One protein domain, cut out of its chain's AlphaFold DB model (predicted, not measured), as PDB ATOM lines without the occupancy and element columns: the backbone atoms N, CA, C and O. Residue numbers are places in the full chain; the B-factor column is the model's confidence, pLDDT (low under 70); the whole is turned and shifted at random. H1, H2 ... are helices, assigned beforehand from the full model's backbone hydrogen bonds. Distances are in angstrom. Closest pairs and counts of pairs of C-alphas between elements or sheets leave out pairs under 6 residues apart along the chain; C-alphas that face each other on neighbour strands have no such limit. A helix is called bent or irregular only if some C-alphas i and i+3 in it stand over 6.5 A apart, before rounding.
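What this domain is: This is residues 6 to 58 of the 60 residues of an uncharacterized protein of Parabacteroides sp. OF04-13BH (UniProt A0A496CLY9). Three helices form a small cluster with the long H1 along one side. The later part of H3 comes close to H2, while the earlier part of H3 packs on residues 9 to 13 of H1, and the short H2 crosses H1 steeply. The printed part has 53 residues with three named helices, H1, H2 and H3 in that order, and no named strand; the class is all helix. It is compact and rounded, with a radius of gyration of the C-alphas of 10.0 A and spans of 28 by 23 by 17 A.

How they stand to each other: H1, residues 9 to 23, touches H2, residues 30 to 37, at a steep tilt of 58 degrees, opposite ways; the closest C-alphas, of Ala 20 and Val 32, are 5.7 A apart. With residues 9 to 13 alone, H1 touches residues 46 to 51 of H3, residues 45 to 57. Their closest C-alphas, of Pro 9 and Val 47, are 5.1 A apart, and the helices run the same way at a shallow tilt of 34 degrees, only just short of steep. H2 and H3 form a helical hairpin, opposite ways at a shallow tilt of 25 degrees. They only just touch, with 3 pairs of C-alphas within 8 A, the closest those of Glu 30 and Tyr 56 at 6.2 A. The helix packing is only just mostly aligned, with 2 of 3 touching pairs at a shallow tilt. Every O i to N i+4 pair is within hydrogen-bond range in H1 and H2, and 7 of 9 are in H3.

Where its parts are: H1 is 21.0 A long and begins at C-alpha 9 (34.359, -53.143, 5.731). H2 is 10.6 A long. H3 is 14.4 A long, ends at C-alpha 57 (39.229, -47.552, 19.975), and is only just irregular: C-alphas 50 and 53 are 6.6 A apart.

The domain as a whole: The two C-alphas farthest apart, of Asn 24 and Pro 45, are 28.0 A apart. The printed part has no cut, and both links, H1 to H2 and H2 to H3, are short. Mean pLDDT of the printed part is 92.7, and no printed residue is under 70.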
ATOM      1  N   TYR A   6      30.774 -45.023   2.624       91.50
ATOM      2  CA  TYR A   6      31.542 -46.248   2.785       91.50
ATOM      3  C   TYR A   6      30.722 -47.257   3.577       91.50
ATOM      4  O   TYR A   6      30.376 -47.000   4.729       91.50
ATOM      5  N   SER A   7      30.382 -48.373   2.943       93.19
ATOM      6  CA  SER A   7      29.545 -49.420   3.536       93.19
ATOM      7  C   SER A   7      30.178 -50.806   3.513       93.19
ATOM      8  O   SER A   7      29.594 -51.710   4.085       93.19
ATOM      9  N   ASP A   8      31.320 -50.982   2.847       95.00
ATOM     10  CA  ASP A   8      32.033 -52.259   2.764       95.00
ATOM     11  C   ASP A   8      33.249 -52.244   3.715       95.00
ATOM     12  O   ASP A   8      34.208 -51.505   3.463       95.00
ATOM     13  N   PRO A   9      33.235 -53.034   4.805       95.31
ATOM     14  CA  PRO A   9      34.359 -53.143   5.731       95.31
ATOM     15  C   PRO A   9      35.680 -53.549   5.064       95.31
ATOM     16  O   PRO A   9      36.739 -53.051   5.450       95.31
ATOM     17  N   GLU A  10      35.644 -54.417   4.050       95.81
ATOM     18  CA  GLU A  10      36.850 -54.910   3.376       95.81
ATOM     19  C   GLU A  10      37.485 -53.840   2.486       95.81
ATOM     20  O   GLU A  10      38.710 -53.722   2.427       95.81
ATOM     21  N   GLU A  11      36.667 -53.026   1.813       94.75
ATOM     22  CA  GLU A  11      37.146 -51.858   1.070       94.75
ATOM     23  C   GLU A  11      37.864 -50.881   2.010       94.75
ATOM     24  O   GLU A  11      38.980 -50.443   1.727       94.75
ATOM     25  N   VAL A  12      37.259 -50.598   3.164       94.88
ATOM     26  CA  VAL A  12      37.809 -49.658   4.146       94.88
ATOM     27  C   VAL A  12      39.117 -50.179   4.741       94.88
ATOM     28  O   VAL A  12      40.081 -49.423   4.833       94.88
ATOM     29  N   ARG A  13      39.206 -51.473   5.078       96.25
ATOM     30  CA  ARG A  13      40.458 -52.090   5.557       96.25
ATOM     31  C   ARG A  13      41.591 -51.959   4.540       96.25
ATOM     32  O   ARG A  13      42.716 -51.662   4.931       96.25
ATOM     33  N   LYS A  14      41.305 -52.139   3.246       96.81
ATOM     34  CA  LYS A  14      42.306 -51.972   2.177       96.81
ATOM     35  C   LYS A  14      42.776 -50.527   2.050       96.81
ATOM     36  O   LYS A  14      43.976 -50.305   1.921       96.81
ATOM     37  N   GLU A  15      41.862 -49.557   2.107       95.31
ATOM     38  CA  GLU A  15      42.232 -48.135   2.078       95.31
ATOM     39  C   GLU A  15      43.088 -47.752   3.296       95.31
ATOM     40  O   GLU A  15      44.099 -47.070   3.145       95.31
ATOM     41  N   LEU A  16      42.732 -48.231   4.491       95.88
ATOM     42  CA  LEU A  16      43.520 -48.002   5.707       95.88
ATOM     43  C   LEU A  16      44.906 -48.651   5.627       95.88
ATOM     44  O   LEU A  16      45.886 -48.020   6.014       95.88
ATOM     45  N   GLN A  17      45.011 -49.875   5.100       97.88
ATOM     46  CA  GLN A  17      46.301 -50.540   4.914       97.88
ATOM     47  C   GLN A  17      47.192 -49.775   3.929       97.88
ATOM     48  O   GLN A  17      48.366 -49.579   4.214       97.88
ATOM     49  N   ALA A  18      46.637 -49.282   2.817       97.44
ATOM     50  CA  ALA A  18      47.395 -48.479   1.859       97.44
ATOM     51  C   ALA A  18      47.958 -47.200   2.505       97.44
ATOM     52  O   ALA A  18      49.132 -46.889   2.330       97.44
ATOM     53  N   ILE A  19      47.157 -46.504   3.318       96.06
ATOM     54  CA  ILE A  19      47.612 -45.328   4.079       96.06
ATOM     55  C   ILE A  19      48.700 -45.715   5.089       96.06
ATOM     56  O   ILE A  19      49.691 -45.002   5.236       96.06
ATOM     57  N   ALA A  20      48.533 -46.834   5.796       97.56
ATOM     58  CA  ALA A  20      49.519 -47.327   6.754       97.56
ATOM     59  C   ALA A  20      50.871 -47.620   6.078       97.56
ATOM     60  O   ALA A  20      51.914 -47.188   6.573       97.56
ATOM     61  N   ASP A  21      50.839 -48.268   4.911       98.19
ATOM     62  CA  ASP A  21      52.019 -48.573   4.100       98.19
ATOM     63  C   ASP A  21      52.699 -47.289   3.589       98.19
ATOM     64  O   ASP A  21      53.919 -47.156   3.687       98.19
ATOM     65  N   GLU A  22      51.925 -46.312   3.103       97.44
ATOM     66  CA  GLU A  22      52.436 -45.010   2.642       97.44
ATOM     67  C   GLU A  22      53.108 -44.204   3.762       97.44
ATOM     68  O   GLU A  22      54.131 -43.550   3.542       97.44
ATOM     69  N   LEU A  23      52.551 -44.257   4.974       96.19
ATOM     70  CA  LEU A  23      53.084 -43.562   6.146       96.19
ATOM     71  C   LEU A  23      54.182 -44.357   6.868       96.19
ATOM     72  O   LEU A  23      54.825 -43.812   7.769       96.19
ATOM     73  N   ASN A  24      54.408 -45.617   6.483       97.44
ATOM     74  CA  ASN A  24      55.265 -46.570   7.186       97.44
ATOM     75  C   ASN A  24      54.907 -46.676   8.686       97.44
ATOM     76  O   ASN A  24      55.771 -46.607   9.566       97.44
ATOM     77  N   LEU A  25      53.610 -46.805   8.967       97.50
ATOM     78  CA  LEU A  25      53.024 -46.936  10.302       97.50
ATOM     79  C   LEU A  25      52.213 -48.235  10.397       97.50
ATOM     80  O   LEU A  25      51.765 -48.757   9.378       97.50
ATOM     81  N   PRO A  26      51.986 -48.781  11.602       96.81
ATOM     82  CA  PRO A  26      51.038 -49.875  11.755       96.81
ATOM     83  C   PRO A  26      49.603 -49.380  11.510       96.81
ATOM     84  O   PRO A  26      49.261 -48.241  11.819       96.81
ATOM     85  N   ILE A  27      48.735 -50.251  10.985       96.25
ATOM     86  CA  ILE A  27      47.351 -49.895  10.614       96.25
ATOM     87  C   ILE A  27      46.507 -49.369  11.786       96.25
ATOM     88  O   ILE A  27      45.572 -48.606  11.565       96.25
ATOM     89  N   ASN A  28      46.836 -49.745  13.023       95.25
ATOM     90  CA  ASN A  28      46.163 -49.291  14.242       95.25
ATOM     91  C   ASN A  28      46.720 -47.969  14.808       95.25
ATOM     92  O   ASN A  28      46.256 -47.514  15.852       95.25
ATOM     93  N   ASP A  29      47.697 -47.343  14.149       95.75
ATOM     94  CA  ASP A  29      48.167 -46.011  14.527       95.75
ATOM     95  C   ASP A  29      47.076 -44.966  14.250       95.75
ATOM     96  O   ASP A  29      46.497 -44.918  13.160       95.75
ATOM     97  N   GLU A  30      46.800 -44.096  15.223       92.94
ATOM     98  CA  GLU A  30      45.751 -43.075  15.125       92.94
ATOM     99  C   GLU A  30      45.896 -42.180  13.884       92.94
ATOM    100  O   GLU A  30      44.893 -41.759  13.301       92.94
ATOM    101  N   LYS A  31      47.128 -41.930  13.414       93.94
ATOM    102  CA  LYS A  31      47.389 -41.104  12.225       93.94
ATOM    103  C   LYS A  31      46.833 -41.725  10.951       93.94
ATOM    104  O   LYS A  31      46.428 -40.980  10.056       93.94
ATOM    105  N   VAL A  32      46.774 -43.055  10.867       95.44
ATOM    106  CA  VAL A  32      46.164 -43.769   9.735       95.44
ATOM    107  C   VAL A  32      44.661 -43.479   9.699       95.44
ATOM    108  O   VAL A  32      44.141 -43.022   8.678       95.44
ATOM    109  N   GLY A  33      43.976 -43.628  10.839       92.25
ATOM    110  CA  GLY A  33      42.548 -43.323  10.968       92.25
ATOM    111  C   GLY A  33      42.221 -41.845  10.719       92.25
ATOM    112  O   GLY A  33      41.254 -41.527  10.018       92.25
ATOM    113  N   PHE A  34      43.047 -40.922  11.222       91.75
ATOM    114  CA  PHE A  34      42.888 -39.486  10.967       91.75
ATOM    115  C   PHE A  34      43.068 -39.127   9.492       91.75
ATOM    116  O   PHE A  34      42.264 -38.373   8.947       91.75
ATOM    117  N   THR A  35      44.078 -39.690   8.831       93.12
ATOM    118  CA  THR A  35      44.321 -39.456   7.400       93.12
ATOM    119  C   THR A  35      43.150 -39.968   6.567       93.12
ATOM    120  O   THR A  35      42.664 -39.272   5.679       93.12
ATOM    121  N   TRP A  36      42.619 -41.145   6.901       91.75
ATOM    122  CA  TRP A  36      41.483 -41.706   6.180       91.75
ATOM    123  C   TRP A  36      40.198 -40.884   6.364       91.75
ATOM    124  O   TRP A  36      39.504 -40.590   5.385       91.75
ATOM    125  N   THR A  37      39.892 -40.469   7.599       86.44
ATOM    126  CA  THR A  37      38.679 -39.694   7.934       86.44
ATOM    127  C   THR A  37      38.745 -38.220   7.516       86.44
ATOM    128  O   THR A  37      37.697 -37.621   7.253       86.44
ATOM    129  N   GLY A  38      39.948 -37.646   7.396       81.75
ATOM    130  CA  GLY A  38      40.194 -36.230   7.092       81.75
ATOM    131  C   GLY A  38      39.615 -35.727   5.764       81.75
ATOM    132  O   GLY A  38      39.340 -34.537   5.629       81.75
ATOM    133  N   ASP A  39      39.315 -36.622   4.822       73.25
ATOM    134  CA  ASP A  39      38.724 -36.275   3.517       73.25
ATOM    135  C   ASP A  39      37.204 -36.014   3.558       73.25
ATOM    136  O   ASP A  39      36.545 -35.916   2.519       73.25
ATOM    137  N   GLY A  40      36.595 -35.944   4.746       71.88
ATOM    138  CA  GLY A  40      35.147 -35.755   4.876       71.88
ATOM    139  C   GLY A  40      34.343 -36.971   4.403       71.88
ATOM    140  O   GLY A  40      33.218 -36.830   3.901       71.88
ATOM    141  N   LYS A  41      34.922 -38.171   4.550       82.31
ATOM    142  CA  LYS A  41      34.270 -39.449   4.245       82.31
ATOM    143  C   LYS A  41      33.077 -39.670   5.176       82.31
ATOM    144  O   LYS A  41      33.115 -39.354   6.361       82.31
ATOM    145  N   SER A  42      31.993 -40.211   4.631       87.12
ATOM    146  CA  SER A  42      30.847 -40.693   5.411       87.12
ATOM    147  C   SER A  42      30.858 -42.215   5.386       87.12
ATOM    148  O   SER A  42      31.108 -42.789   4.332       87.12
ATOM    149  N   MET A  43      30.578 -42.874   6.506       90.75
ATOM    150  CA  MET A  43      30.595 -44.338   6.603       90.75
ATOM    151  C   MET A  43      29.342 -44.861   7.302       90.75
ATOM    152  O   MET A  43      28.691 -44.126   8.048       90.75
ATOM    153  N   THR A  44      28.996 -46.120   7.053       94.25
ATOM    154  CA  THR A  44      27.913 -46.796   7.769       94.25
ATOM    155  C   THR A  44      28.324 -47.116   9.211       94.25
ATOM    156  O   THR A  44      29.516 -47.225   9.516       94.25
ATOM    157  N   PRO A  45      27.350 -47.311  10.121       93.94
ATOM    158  CA  PRO A  45      27.635 -47.794  11.471       93.94
ATOM    159  C   PRO A  45      28.390 -49.130  11.492       93.94
ATOM    160  O   PRO A  45      29.206 -49.346  12.378       93.94
ATOM    161  N   GLU A  46      28.153 -49.999  10.509       94.62
ATOM    162  CA  GLU A  46      28.847 -51.283  10.346       94.62
ATOM    163  C   GLU A  46      30.354 -51.091  10.143       94.62
ATOM    164  O   GLU A  46      31.143 -51.620  10.918       94.62
ATOM    165  N   VAL A  47      30.766 -50.230   9.205       94.44
ATOM    166  CA  VAL A  47      32.185 -49.886   9.002       94.44
ATOM    167  C   VAL A  47      32.814 -49.322  10.278       94.44
ATOM    168  O   VAL A  47      33.936 -49.682  10.640       94.44
ATOM    169  N   MET A  48      32.091 -48.452  10.987       92.88
ATOM    170  CA  MET A  48      32.567 -47.901  12.256       92.88
ATOM    171  C   MET A  48      32.817 -49.014  13.287       92.88
ATOM    172  O   MET A  48      33.877 -49.037  13.904       92.88
ATOM    173  N   GLN A  49      31.866 -49.932  13.473       94.88
ATOM    174  CA  GLN A  49      31.934 -50.976  14.502       94.88
ATOM    175  C   GLN A  49      32.876 -52.132  14.148       94.88
ATOM    176  O   GLN A  49      33.512 -52.682  15.039       94.88
ATOM    177  N   GLU A  50      32.984 -52.508  12.874       95.38
ATOM    178  CA  GLU A  50      33.783 -53.665  12.449       95.38
ATOM    179  C   GLU A  50      35.223 -53.319  12.070       95.38
ATOM    180  O   GLU A  50      36.089 -54.200  12.052       95.38
ATOM    181  N   VAL A  51      35.494 -52.055  11.735       95.00
ATOM    182  CA  VAL A  51      36.818 -51.623  11.267       95.00
ATOM    183  C   VAL A  51      37.414 -50.580  12.195       95.00
ATOM    184  O   VAL A  51      38.456 -50.833  12.794       95.00
ATOM    185  N   LEU A  52      36.766 -49.422  12.354       92.56
ATOM    186  CA  LEU A  52      37.403 -48.313  13.067       92.56
ATOM    187  C   LEU A  52      37.497 -48.553  14.574       92.56
ATOM    188  O   LEU A  52      38.553 -48.326  15.157       92.56
ATOM    189  N   VAL A  53      36.418 -49.023  15.205       92.94
ATOM    190  CA  VAL A  53      36.396 -49.299  16.648       92.94
ATOM    191  C   VAL A  53      37.461 -50.336  17.038       92.94
ATOM    192  O   VAL A  53      38.255 -50.030  17.926       92.94
ATOM    193  N   PRO A  54      37.575 -51.501  16.366       93.94
ATOM    194  CA  PRO A  54      38.602 -52.493  16.677       93.94
ATOM    195  C   PRO A  54      40.037 -52.035  16.406       93.94
ATOM    196  O   PRO A  54      40.954 -52.548  17.033       93.94
ATOM    197  N   LEU A  55      40.253 -51.117  15.460       93.44
ATOM    198  CA  LEU A  55      41.599 -50.649  15.121       93.44
ATOM    199  C   LEU A  55      42.071 -49.507  16.022       93.44
ATOM    200  O   LEU A  55      43.232 -49.495  16.414       93.44
ATOM    201  N   TYR A  56      41.192 -48.558  16.347       92.00
ATOM    202  CA  TYR A  56      41.595 -47.282  16.951       92.00
ATOM    203  C   TYR A  56      40.995 -47.025  18.333       92.00
ATOM    204  O   TYR A  56      41.459 -46.139  19.046       92.00
ATOM    205  N   PHE A  57      39.967 -47.781  18.729       87.06
ATOM    206  CA  PHE A  57      39.229 -47.552  19.975       87.06
ATOM    207  C   PHE A  57      39.149 -48.792  20.873       87.06
ATOM    208  O   PHE A  57      38.544 -48.728  21.940       87.06
ATOM    209  N   SER A  58      39.779 -49.909  20.498       74.50
ATOM    210  CA  SER A  58      39.793 -51.144  21.295       74.50
ATOM    211  C   SER A  58      40.804 -51.125  22.450       74.50
ATOM    212  O   SER A  58      41.193 -52.182  22.943       74.50
TER     213      SER A  58